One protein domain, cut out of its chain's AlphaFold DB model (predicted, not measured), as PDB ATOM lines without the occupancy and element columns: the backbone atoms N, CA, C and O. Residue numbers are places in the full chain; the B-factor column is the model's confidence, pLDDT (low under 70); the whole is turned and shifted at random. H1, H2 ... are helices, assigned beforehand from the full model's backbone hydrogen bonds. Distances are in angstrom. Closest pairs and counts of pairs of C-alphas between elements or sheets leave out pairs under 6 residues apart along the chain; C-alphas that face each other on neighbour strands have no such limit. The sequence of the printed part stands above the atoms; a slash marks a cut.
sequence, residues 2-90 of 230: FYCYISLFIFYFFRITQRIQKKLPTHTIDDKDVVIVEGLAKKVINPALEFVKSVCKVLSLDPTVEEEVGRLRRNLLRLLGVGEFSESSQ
ATOM      1  N   PHE A   2     161.763 104.574 102.377       56.19
ATOM      2  CA  PHE A   2     160.610 105.496 102.277       56.19
ATOM      3  C   PHE A   2     160.186 106.170 103.606       56.19
ATOM      4  O   PHE A   2     160.114 107.392 103.682       56.19
ATOM      5  N   TYR A   3     160.032 105.404 104.694       59.06
ATOM      6  CA  TYR A   3     159.703 105.948 106.028       59.06
ATOM      7  C   TYR A   3     160.757 106.911 106.602       59.06
ATOM      8  O   TYR A   3     160.426 107.799 107.390       59.06
ATOM      9  N   CYS A   4     162.021 106.759 106.194       59.19
ATOM     10  CA  CYS A   4     163.106 107.635 106.631       59.19
ATOM     11  C   CYS A   4     162.989 109.002 105.944       59.19
ATOM     12  O   CYS A   4     163.107 110.028 106.604       59.19
ATOM     13  N   TYR A   5     162.653 109.021 104.648       68.69
ATOM     14  CA  TYR A   5     162.418 110.256 103.896       68.69
ATOM     15  C   TYR A   5     161.190 111.025 104.386       68.69
ATOM     16  O   TYR A   5     161.270 112.240 104.543       68.69
ATOM     17  N   ILE A   6     160.092 110.332 104.705       72.75
ATOM     18  CA  ILE A   6     158.881 110.969 105.252       72.75
ATOM     19  C   ILE A   6     159.171 111.590 106.625       72.75
ATOM     20  O   ILE A   6     158.844 112.749 106.870       72.75
ATOM     21  N   SER A   7     159.858 110.859 107.506       74.56
ATOM     22  CA  SER A   7     160.259 111.378 108.821       74.56
ATOM     23  C   SER A   7     161.203 112.581 108.707       74.56
ATOM     24  O   SER A   7     161.055 113.563 109.438       74.56
ATOM     25  N   LEU A   8     162.146 112.537 107.760       81.06
ATOM     26  CA  LEU A   8     163.076 113.634 107.494       81.06
ATOM     27  C   LEU A   8     162.347 114.873 106.951       81.06
ATOM     28  O   LEU A   8     162.636 115.991 107.378       81.06
ATOM     29  N   PHE A   9     161.385 114.670 106.046       84.31
ATOM     30  CA  PHE A   9     160.546 115.728 105.488       84.31
ATOM     31  C   PHE A   9     159.737 116.428 106.581       84.31
ATOM     32  O   PHE A   9     159.809 117.651 106.704       84.31
ATOM     33  N   ILE A  10     159.039 115.659 107.424       85.25
ATOM     34  CA  ILE A  10     158.265 116.197 108.549       85.25
ATOM     35  C   ILE A  10     159.186 117.018 109.456       85.25
ATOM     36  O   ILE A  10     158.908 118.188 109.721       85.25
ATOM     37  N   PHE A  11     160.324 116.457 109.873       86.50
ATOM     38  CA  PHE A  11     161.283 117.165 110.724       86.50
ATOM     39  C   PHE A  11     161.765 118.484 110.100       86.50
ATOM     40  O   PHE A  11     161.819 119.518 110.776       86.50
ATOM     41  N   TYR A  12     162.091 118.472 108.807       89.38
ATOM     42  CA  TYR A  12     162.538 119.666 108.100       89.38
ATOM     43  C   TYR A  12     161.427 120.715 107.995       89.38
ATOM     44  O   TYR A  12     161.685 121.895 108.238       89.38
ATOM     45  N   PHE A  13     160.187 120.301 107.738       90.62
ATOM     46  CA  PHE A  13     159.043 121.202 107.632       90.62
ATOM     47  C   PHE A  13     158.719 121.890 108.967       90.62
ATOM     48  O   PHE A  13     158.541 123.112 109.004       90.62
ATOM     49  N   PHE A  14     158.775 121.158 110.087       90.69
ATOM     50  CA  PHE A  14     158.698 121.749 111.431       90.69
ATOM     51  C   PHE A  14     159.832 122.749 111.677       90.69
ATOM     52  O   PHE A  14     159.596 123.866 112.146       90.69
ATOM     53  N   ARG A  15     161.069 122.382 111.327       91.25
ATOM     54  CA  ARG A  15     162.243 123.243 111.523       91.25
ATOM     55  C   ARG A  15     162.178 124.519 110.684       91.25
ATOM     56  O   ARG A  15     162.564 125.577 111.184       91.25
ATOM     57  N   ILE A  16     161.714 124.443 109.435       91.69
ATOM     58  CA  ILE A  16     161.498 125.624 108.589       91.69
ATOM     59  C   ILE A  16     160.424 126.508 109.211       91.69
ATOM     60  O   ILE A  16     160.684 127.686 109.428       91.69
ATOM     61  N   THR A  17     159.269 125.940 109.563       90.62
ATOM     62  CA  THR A  17     158.148 126.694 110.143       90.62
ATOM     63  C   THR A  17     158.587 127.456 111.396       90.62
ATOM     64  O   THR A  17     158.353 128.657 111.511       90.62
ATOM     65  N   GLN A  18     159.340 126.811 112.296       91.12
ATOM     66  CA  GLN A  18     159.911 127.473 113.476       91.12
ATOM     67  C   GLN A  18     160.933 128.558 113.124       91.12
ATOM     68  O   GLN A  18     160.997 129.587 113.796       91.12
ATOM     69  N   ARG A  19     161.771 128.335 112.107       91.12
ATOM     70  CA  ARG A  19     162.747 129.334 111.654       91.12
ATOM     71  C   ARG A  19     162.060 130.559 111.060       91.12
ATOM     72  O   ARG A  19     162.509 131.663 111.353       91.12
ATOM     73  N   ILE A  20     160.997 130.370 110.277       89.94
ATOM     74  CA  ILE A  20     160.192 131.463 109.722       89.94
ATOM     75  C   ILE A  20     159.525 132.222 110.869       89.94
ATOM     76  O   ILE A  20     159.749 133.419 110.989       89.94
ATOM     77  N   GLN A  21     158.841 131.525 111.783       89.44
ATOM     78  CA  GLN A  21     158.172 132.153 112.928       89.44
ATOM     79  C   GLN A  21     159.137 132.968 113.807       89.44
ATOM     80  O   GLN A  21     158.774 134.028 114.307       89.44
ATOM     81  N   LYS A  22     160.377 132.491 113.999       89.38
ATOM     82  CA  LYS A  22     161.404 133.203 114.780       89.38
ATOM     83  C   LYS A  22     161.994 134.411 114.053       89.38
ATOM     84  O   LYS A  22     162.369 135.371 114.713       89.38
ATOM     85  N   LYS A  23     162.149 134.341 112.728       89.38
ATOM     86  CA  LYS A  23     162.750 135.423 111.931       89.38
ATOM     87  C   LYS A  23     161.744 136.505 111.551       89.38
ATOM     88  O   LYS A  23     162.118 137.668 111.498       89.38
ATOM     89  N   LEU A  24     160.507 136.115 111.256       84.62
ATOM     90  CA  LEU A  24     159.473 136.987 110.713       84.62
ATOM     91  C   LEU A  24     158.115 136.611 111.338       84.62
ATOM     92  O   LEU A  24     157.340 135.874 110.729       84.62
ATOM     93  N   PRO A  25     157.831 137.057 112.578       80.12
ATOM     94  CA  PRO A  25     156.579 136.718 113.261       80.12
ATOM     95  C   PRO A  25     155.359 137.380 112.605       80.12
ATOM     96  O   PRO A  25     154.279 136.793 112.569       80.12
ATOM     97  N   THR A  26     155.542 138.581 112.057       82.75
ATOM     98  CA  THR A  26     154.537 139.344 111.311       82.75
ATOM     99  C   THR A  26     155.211 140.060 110.152       82.75
ATOM    100  O   THR A  26     156.311 140.590 110.319       82.75
ATOM    101  N   HIS A  27     154.551 140.102 108.999       81.06
ATOM    102  CA  HIS A  27     155.021 140.836 107.830       81.06
ATOM    103  C   HIS A  27     153.893 141.687 107.254       81.06
ATOM    104  O   HIS A  27     152.765 141.209 107.118       81.06
ATOM    105  N   THR A  28     154.200 142.943 106.950       75.88
ATOM    106  CA  THR A  28     153.316 143.850 106.221       75.88
ATOM    107  C   THR A  28     153.564 143.704 104.730       75.88
ATOM    108  O   THR A  28     154.712 143.811 104.311       75.88
ATOM    109  N   ILE A  29     152.508 143.454 103.957       69.06
ATOM    110  CA  ILE A  29     152.588 143.353 102.494       69.06
ATOM    111  C   ILE A  29     152.485 144.766 101.909       69.06
ATOM    112  O   ILE A  29     151.590 145.520 102.301       69.06
ATOM    113  N   ASP A  30     153.392 145.114 100.996       61.91
ATOM    114  CA  ASP A  30     153.376 146.392 100.279       61.91
ATOM    115  C   ASP A  30     152.292 146.402  99.184       61.91
ATOM    116  O   ASP A  30     152.023 145.385  98.545       61.91
ATOM    117  N   ASP A  31     151.705 147.575  98.909       54.28
ATOM    118  CA  ASP A  31     150.566 147.741  97.983       54.28
ATOM    119  C   ASP A  31     150.840 147.254  96.538       54.28
ATOM    120  O   ASP A  31     149.909 147.027  95.769       54.28
ATOM    121  N   LYS A  32     152.111 147.074  96.152       51.50
ATOM    122  CA  LYS A  32     152.507 146.602  94.813       51.50
ATOM    123  C   LYS A  32     152.361 145.091  94.623       51.50
ATOM    124  O   LYS A  32     152.167 144.654  93.494       51.50
ATOM    125  N   ASP A  33     152.403 144.313  95.702       51.94
ATOM    126  CA  ASP A  33     152.300 142.849  95.642       51.94
ATOM    127  C   ASP A  33     150.842 142.360  95.748       51.94
ATOM    128  O   ASP A  33     150.574 141.168  95.608       51.94
ATOM    129  N   VAL A  34     149.886 143.281  95.950       52.00
ATOM    130  CA  VAL A  34     148.459 143.021  96.237       52.00
ATOM    131  C   VAL A  34     147.744 142.228  95.139       52.00
ATOM    132  O   VAL A  34     146.785 141.523  95.441       52.00
ATOM    133  N   VAL A  35     148.253 142.240  93.900       48.72
ATOM    134  CA  VAL A  35     147.733 141.432  92.772       48.72
ATOM    135  C   VAL A  35     147.678 139.938  93.116       48.72
ATOM    136  O   VAL A  35     146.820 139.203  92.631       48.72
ATOM    137  N   ILE A  36     148.575 139.479  93.992       49.59
ATOM    138  CA  ILE A  36     148.695 138.076  94.395       49.59
ATOM    139  C   ILE A  36     147.843 137.779  95.639       49.59
ATOM    140  O   ILE A  36     147.821 136.637  96.073       49.59
ATOM    141  N   VAL A  37     147.178 138.764  96.259       51.03
ATOM    142  CA  VAL A  37     146.790 138.652  97.675       51.03
ATOM    143  C   VAL A  37     145.380 139.142  98.007       51.03
ATOM    144  O   VAL A  37     145.096 139.483  99.151       51.03
ATOM    145  N   GLU A  38     144.442 139.139  97.070       47.41
ATOM    146  CA  GLU A  38     143.058 139.509  97.412       47.41
ATOM    147  C   GLU A  38     142.323 138.446  98.231       47.41
ATOM    148  O   GLU A  38     141.360 138.758  98.932       47.41
ATOM    149  N   GLY A  39     142.841 137.214  98.261       47.31
ATOM    150  CA  GLY A  39     142.433 136.212  99.246       47.31
ATOM    151  C   GLY A  39     142.871 136.533 100.682       47.31
ATOM    152  O   GLY A  39     142.282 136.019 101.635       47.31
ATOM    153  N   LEU A  40     143.875 137.400 100.875       49.00
ATOM    154  CA  LEU A  40     144.238 137.924 102.192       49.00
ATOM    155  C   LEU A  40     143.950 139.421 102.231       49.00
ATOM    156  O   LEU A  40     144.844 140.250 102.107       49.00
ATOM    157  N   ALA A  41     142.713 139.769 102.576       50.31
ATOM    158  CA  ALA A  41     142.297 141.126 102.949       50.31
ATOM    159  C   ALA A  41     143.100 141.752 104.127       50.31
ATOM    160  O   ALA A  41     142.722 142.787 104.678       50.31
ATOM    161  N   LYS A  42     144.192 141.122 104.577       56.59
ATOM    162  CA  LYS A  42     145.007 141.516 105.722       56.59
ATOM    163  C   LYS A  42     146.339 142.082 105.246       56.59
ATOM    164  O   LYS A  42     147.216 141.346 104.811       56.59
ATOM    165  N   LYS A  43     146.530 143.384 105.483       62.97
ATOM    166  CA  LYS A  43     147.816 144.086 105.313       62.97
ATOM    167  C   LYS A  43     148.947 143.511 106.173       62.97
ATOM    168  O   LYS A  43     150.105 143.781 105.894       62.97
ATOM    169  N   VAL A  44     148.621 142.737 107.213       72.12
ATOM    170  CA  VAL A  44     149.579 142.067 108.099       72.12
ATOM    171  C   VAL A  44     149.321 140.565 108.071       72.12
ATOM    172  O   VAL A  44     148.260 140.104 108.497       72.12
ATOM    173  N   ILE A  45     150.309 139.805 107.616       80.38
ATOM    174  CA  ILE A  45     150.268 138.342 107.576       80.38
ATOM    175  C   ILE A  45     151.192 137.735 108.630       80.38
ATOM    176  O   ILE A  45     152.178 138.347 109.047       80.38
ATOM    177  N   ASN A  46     150.886 136.501 109.039       87.19
ATOM    178  CA  ASN A  46     151.853 135.622 109.691       87.19
ATOM    179  C   ASN A  46     152.482 134.727 108.602       87.19
ATOM    180  O   ASN A  46     151.825 133.792 108.134       87.19
ATOM    181  N   PRO A  47     153.742 134.973 108.204       88.38
ATOM    182  CA  PRO A  47     154.398 134.240 107.123       88.38
ATOM    183  C   PRO A  47     154.517 132.738 107.387       88.38
ATOM    184  O   PRO A  47     154.409 131.934 106.463       88.38
ATOM    185  N   ALA A  48     154.728 132.334 108.644       90.44
ATOM    186  CA  ALA A  48     154.838 130.923 108.997       90.44
ATOM    187  C   ALA A  48     153.493 130.204 108.837       90.44
ATOM    188  O   ALA A  48     153.452 129.063 108.378       90.44
ATOM    189  N   LEU A  49     152.394 130.882 109.176       89.75
ATOM    190  CA  LEU A  49     151.046 130.350 109.013       89.75
ATOM    191  C   LEU A  49     150.673 130.197 107.535       89.75
ATOM    192  O   LEU A  49     150.208 129.128 107.140       89.75
ATOM    193  N   GLU A  50     150.926 131.216 106.712       87.81
ATOM    194  CA  GLU A  50     150.639 131.150 105.271       87.81
ATOM    195  C   GLU A  50     151.504 130.110 104.550       87.81
ATOM    196  O   GLU A  50     151.012 129.376 103.688       87.81
ATOM    197  N   PHE A  51     152.761 129.952 104.970       89.62
ATOM    198  CA  PHE A  51     153.629 128.879 104.494       89.62
ATOM    199  C   PHE A  51     153.045 127.489 104.788       89.62
ATOM    200  O   PHE A  51     152.935 126.660 103.882       89.62
ATOM    201  N   VAL A  52     152.623 127.240 106.035       91.94
ATOM    202  CA  VAL A  52     152.011 125.958 106.426       91.94
ATOM    203  C   VAL A  52     150.740 125.699 105.626       91.94
ATOM    204  O   VAL A  52     150.584 124.608 105.078       91.94
ATOM    205  N   LYS A  53     149.848 126.689 105.516       90.31
ATOM    206  CA  LYS A  53     148.601 126.554 104.752       90.31
ATOM    207  C   LYS A  53     148.869 126.188 103.295       90.31
ATOM    208  O   LYS A  53     148.245 125.259 102.792       90.31
ATOM    209  N   SER A  54     149.795 126.891 102.644       89.25
ATOM    210  CA  SER A  54     150.086 126.727 101.217       89.25
ATOM    211  C   SER A  54     150.708 125.364 100.924       89.25
ATOM    212  O   SER A  54     150.214 124.627 100.073       89.25
ATOM    213  N   VAL A  55     151.738 124.974 101.682       91.19
ATOM    214  CA  VAL A  55     152.410 123.678 101.495       91.19
ATOM    215  C   VAL A  55     151.468 122.520 101.820       91.19
ATOM    216  O   VAL A  55     151.364 121.584 101.030       91.19
ATOM    217  N   CYS A  56     150.731 122.580 102.935       91.62
ATOM    218  CA  CYS A  56     149.754 121.540 103.260       91.62
ATOM    219  C   CYS A  56     148.633 121.462 102.217       91.62
ATOM    220  O   CYS A  56     148.190 120.358 101.913       91.62
ATOM    221  N   LYS A  57     148.192 122.588 101.637       91.19
ATOM    222  CA  LYS A  57     147.170 122.566 100.584       91.19
ATOM    223  C   LYS A  57     147.675 121.862  99.327       91.19
ATOM    224  O   LYS A  57     146.969 120.996  98.818       91.19
ATOM    225  N   VAL A  58     148.889 122.169  98.873       91.25
ATOM    226  CA  VAL A  58     149.491 121.503  97.705       91.25
ATOM    227  C   VAL A  58     149.649 120.002  97.952       91.25
ATOM    228  O   VAL A  58     149.269 119.206  97.101       91.25
ATOM    229  N   LEU A  59     150.140 119.599  99.130       90.56
ATOM    230  CA  LEU A  59     150.285 118.178  99.466       90.56
ATOM    231  C   LEU A  59     148.937 117.452  99.565       90.56
ATOM    232  O   LEU A  59     148.861 116.279  99.224       90.56
ATOM    233  N   SER A  60     147.874 118.141  99.994       92.00
ATOM    234  CA  SER A  60     146.524 117.562 100.055       92.00
ATOM    235  C   SER A  60     145.868 117.345  98.687       92.00
ATOM    236  O   SER A  60     144.786 116.775  98.632       92.00
ATOM    237  N   LEU A  61     146.483 117.797  97.585       91.56
ATOM    238  CA  LEU A  61     145.978 117.518  96.235       91.56
ATOM    239  C   LEU A  61     146.156 116.045  95.839       91.56
ATOM    240  O   LEU A  61     145.462 115.576  94.940       91.56
ATOM    241  N   ASP A  62     147.074 115.326  96.490       92.12
ATOM    242  CA  ASP A  62     147.250 113.889  96.306       92.12
ATOM    243  C   ASP A  62     146.410 113.119  97.349       92.12
ATOM    244  O   ASP A  62     146.709 113.179  98.549       92.12
ATOM    245  N   PRO A  63     145.376 112.365  96.920       91.50
ATOM    246  CA  PRO A  63     144.481 111.655  97.833       91.50
ATOM    247  C   PRO A  63     145.189 110.544  98.620       91.50
ATOM    248  O   PRO A  63     144.688 110.108  99.653       91.50
ATOM    249  N   THR A  64     146.360 110.078  98.174       92.25
ATOM    250  CA  THR A  64     147.097 109.005  98.860       92.25
ATOM    251  C   THR A  64     147.720 109.450 100.184       92.25
ATOM    252  O   THR A  64     147.990 108.612 101.045       92.25
ATOM    253  N   VAL A  65     147.936 110.757 100.369       90.50
ATOM    254  CA  VAL A  65     148.620 111.331 101.542       90.50
ATOM    255  C   VAL A  65     147.748 112.294 102.346       90.50
ATOM    256  O   VAL A  65     148.222 112.871 103.326       90.50
ATOM    257  N   GLU A  66     146.478 112.465 101.977       90.75
ATOM    258  CA  GLU A  66     145.583 113.471 102.557       90.75
ATOM    259  C   GLU A  66     145.457 113.356 104.088       90.75
ATOM    260  O   GLU A  66     145.597 114.353 104.804       90.75
ATOM    261  N   GLU A  67     145.284 112.141 104.620       90.50
ATOM    262  CA  GLU A  67     145.146 111.916 106.066       90.50
ATOM    263  C   GLU A  67     146.424 112.293 106.838       90.50
ATOM    264  O   GLU A  67     146.372 112.972 107.873       90.50
ATOM    265  N   GLU A  68     147.591 111.909 106.314       90.50
ATOM    266  CA  GLU A  68     148.885 112.213 106.932       90.50
ATOM    267  C   GLU A  68     149.206 113.708 106.861       90.50
ATOM    268  O   GLU A  68     149.703 114.291 107.833       90.50
ATOM    269  N   VAL A  69     148.848 114.365 105.754       92.06
ATOM    270  CA  VAL A  69     148.929 115.825 105.613       92.06
ATOM    271  C   VAL A  69     147.989 116.515 106.603       92.06
ATOM    272  O   VAL A  69     148.383 117.511 107.216       92.06
ATOM    273  N   GLY A  70     146.795 115.970 106.844       90.69
ATOM    274  CA  GLY A  70     145.873 116.454 107.873       90.69
ATOM    275  C   GLY A  70     146.480 116.391 109.279       90.69
ATOM    276  O   GLY A  70     146.451 117.376 110.026       90.69
ATOM    277  N   ARG A  71     147.122 115.270 109.636       91.19
ATOM    278  CA  ARG A  71     147.849 115.122 110.915       91.19
ATOM    279  C   ARG A  71     149.019 116.101 111.023       91.19
ATOM    280  O   ARG A  71     149.218 116.715 112.074       91.19
ATOM    281  N   LEU A  72     149.778 116.265 109.944       91.50
ATOM    282  CA  LEU A  72     150.899 117.199 109.859       91.50
ATOM    283  C   LEU A  72     150.437 118.648 110.059       91.50
ATOM    284  O   LEU A  72     150.991 119.357 110.902       91.50
ATOM    285  N   ARG A  73     149.377 119.055 109.354       93.38
ATOM    286  CA  ARG A  73     148.744 120.373 109.474       93.38
ATOM    287  C   ARG A  73     148.309 120.649 110.912       93.38
ATOM    288  O   ARG A  73     148.681 121.686 111.451       93.38
ATOM    289  N   ARG A  74     147.611 119.713 111.569       91.88
ATOM    290  CA  ARG A  74     147.220 119.843 112.990       91.88
ATOM    291  C   ARG A  74     148.407 120.113 113.904       91.88
ATOM    292  O   ARG A  74     148.374 121.027 114.728       91.88
ATOM    293  N   ASN A  75     149.468 119.328 113.751       92.81
ATOM    294  CA  ASN A  75     150.650 119.452 114.594       92.81
ATOM    295  C   ASN A  75     151.400 120.778 114.347       92.81
ATOM    296  O   ASN A  75     151.911 121.376 115.295       92.81
ATOM    297  N   LEU A  76     151.435 121.270 113.105       92.56
ATOM    298  CA  LEU A  76     152.042 122.562 112.760       92.56
ATOM    299  C   LEU A  76     151.213 123.750 113.251       92.56
ATOM    300  O   LEU A  76     151.777 124.702 113.787       92.56
ATOM    301  N   LEU A  77     149.886 123.688 113.138       92.62
ATOM    302  CA  LEU A  77     149.005 124.719 113.690       92.62
ATOM    303  C   LEU A  77     149.133 124.791 115.217       92.62
ATOM    304  O   LEU A  77     149.271 125.882 115.769       92.62
ATOM    305  N   ARG A  78     149.231 123.635 115.892       91.62
ATOM    306  CA  ARG A  78     149.518 123.567 117.333       91.62
ATOM    307  C   ARG A  78     150.870 124.189 117.690       91.62
ATOM    308  O   ARG A  78     150.956 124.883 118.698       91.62
ATOM    309  N   LEU A  79     151.906 123.972 116.875       90.31
ATOM    310  CA  LEU A  79     153.212 124.617 117.055       90.31
ATOM    311  C   LEU A  79     153.116 126.151 116.950       90.31
ATOM    312  O   LEU A  79     153.827 126.852 117.665       90.31
ATOM    313  N   LEU A  80     152.249 126.661 116.073       89.00
ATOM    314  CA  LEU A  80     152.013 128.095 115.878       89.00
ATOM    315  C   LEU A  80     151.008 128.696 116.877       89.00
ATOM    316  O   LEU A  80     150.799 129.906 116.866       89.00
ATOM    317  N   GLY A  81     150.383 127.879 117.732       89.38
ATOM    318  CA  GLY A  81     149.350 128.331 118.669       89.38
ATOM    319  C   GLY A  81     148.027 128.726 117.999       89.38
ATOM    320  O   GLY A  81     147.261 129.491 118.578       89.38
ATOM    321  N   VAL A  82     147.755 128.227 116.789       90.50
ATOM    322  CA  VAL A  82     146.532 128.513 116.021       90.50
ATOM    323  C   VAL A  82     145.612 127.290 116.052       90.50
ATOM    324  O   VAL A  82     146.070 126.158 115.911       90.50
ATOM    325  N   GLY A  83     144.309 127.501 116.254       89.62
ATOM    326  CA  GLY A  83     143.320 126.418 116.228       89.62
ATOM    327  C   GLY A  83     143.103 125.864 114.816       89.62
ATOM    328  O   GLY A  83     143.128 126.613 113.849       89.62
ATOM    329  N   GLU A  84     142.845 124.560 114.683       86.75
ATOM    330  CA  GLU A  84     142.596 123.907 113.380       86.75
ATOM    331  C   GLU A  84     141.348 124.427 112.657       86.75
ATOM    332  O   GLU A  84     141.288 124.407 111.430       86.75
ATOM    333  N   PHE A  85     140.369 124.899 113.428       86.62
ATOM    334  CA  PHE A  85     139.081 125.385 112.940       86.62
ATOM    335  C   PHE A  85     138.960 126.910 113.003       86.62
ATOM    336  O   PHE A  85     137.872 127.445 112.808       86.62
ATOM    337  N   SER A  86     140.044 127.632 113.305       88.12
ATOM    338  CA  SER A  86     139.988 129.093 113.283       88.12
ATOM    339  C   SER A  86     139.872 129.591 111.843       88.12
ATOM    340  O   SER A  86     140.488 129.023 110.939       88.12
ATOM    341  N   GLU A  87     139.170 130.703 111.624       84.12
ATOM    342  CA  GLU A  87     139.128 131.376 110.314       84.12
ATOM    343  C   GLU A  87     140.540 131.694 109.809       84.12
ATOM    344  O   GLU A  87     140.864 131.516 108.639       84.12
ATOM    345  N   SER A  88     141.437 132.072 110.725       82.69
ATOM    346  CA  SER A  88     142.841 132.330 110.413       82.69
ATOM    347  C   SER A  88     143.605 131.105 109.921       82.69
ATOM    348  O   SER A  88     144.651 131.298 109.321       82.69
ATOM    349  N   SER A  89     143.137 129.878 110.162       84.25
ATOM    350  CA  SER A  89     143.795 128.643 109.718       84.25
ATOM    351  C   SER A  89     143.292 128.154 108.361       84.25
ATOM    352  O   SER A  89     143.971 127.353 107.709       84.25
ATOM    353  N   GLN A  90     142.130 128.625 107.909       86.06
ATOM    354  CA  GLN A  90     141.575 128.233 106.621       86.06
ATOM    355  C   GLN A  90     142.501 128.710 105.496       86.06
ATOM    356  O   GLN A  90     143.073 129.804 105.551       86.06
TER     357      GLN A  90
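AT A GLANCE: This is residues 2 to 90 of the 230 residues of the protein "DNA polymerase epsilon catalytic subunit" of Oncopeltus fasciatus (UniProt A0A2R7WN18). Three helices form a small up-and-down bundle: H2 and H3 lie nearly side by side, and the long H1 packs on both, while its first residues, 2 to 9, stick out at one end. Beyond the other end of H1 the chain makes a long loop, residues 24 to 46, which folds back on itself through a short antiparallel pairing of residues 27 to 28 with 44 to 45. The printed part has 89 residues with three named helices, in the order H1, H2, H3, and no named strand; the class is all helix. The whole is compact, with a radius of gyration of the C-alphas of 14.0 A, yet elongated, spanning 44 by 27 by 23 A.

HOW THE PARTS SIT: H1, residues 2 to 23, touches H2, residues 47 to 59, with residues 17 to 21 alone, and H2 touches it with residues 47 to 52 alone. The closest C-alphas of this helical hairpin, those of Gln 21 and Ala 48, are 5.3 A apart. The two run opposite ways at a shallow tilt of 25 degrees. H1 also touches H3, residues 66 to 80, running the same way at a shallow tilt of 30 degrees; their closest C-alphas, those of Phe 14 and Leu 76, are 6.8 A apart. H2 and H3 touch as a second helical hairpin, opposite ways at a shallow tilt of 6 degrees, with the C-alphas of Cys 56 and Val 69 closest at 6.2 A. In H1, H2 and H3 every O i to N i+4 pair is within hydrogen-bond range.

IN THESE COORDINATES: H1 is 31.5 A long and begins with C-alpha 2 at (160.610, 105.496, 102.277). H2 is 18.3 A long. H3 is 20.8 A long and ends with C-alpha 80 at (152.013, 128.095, 115.878).

THE WHOLE: The C-alphas farthest apart, those of Phe 2 and Asp 31, are 43.6 A apart. The printed part has no cut. The link from H1 to H2 is long, with 23 residues. Mean pLDDT of the printed part is 81.2; residues 2 to 5 and 29 to 43 are under 70.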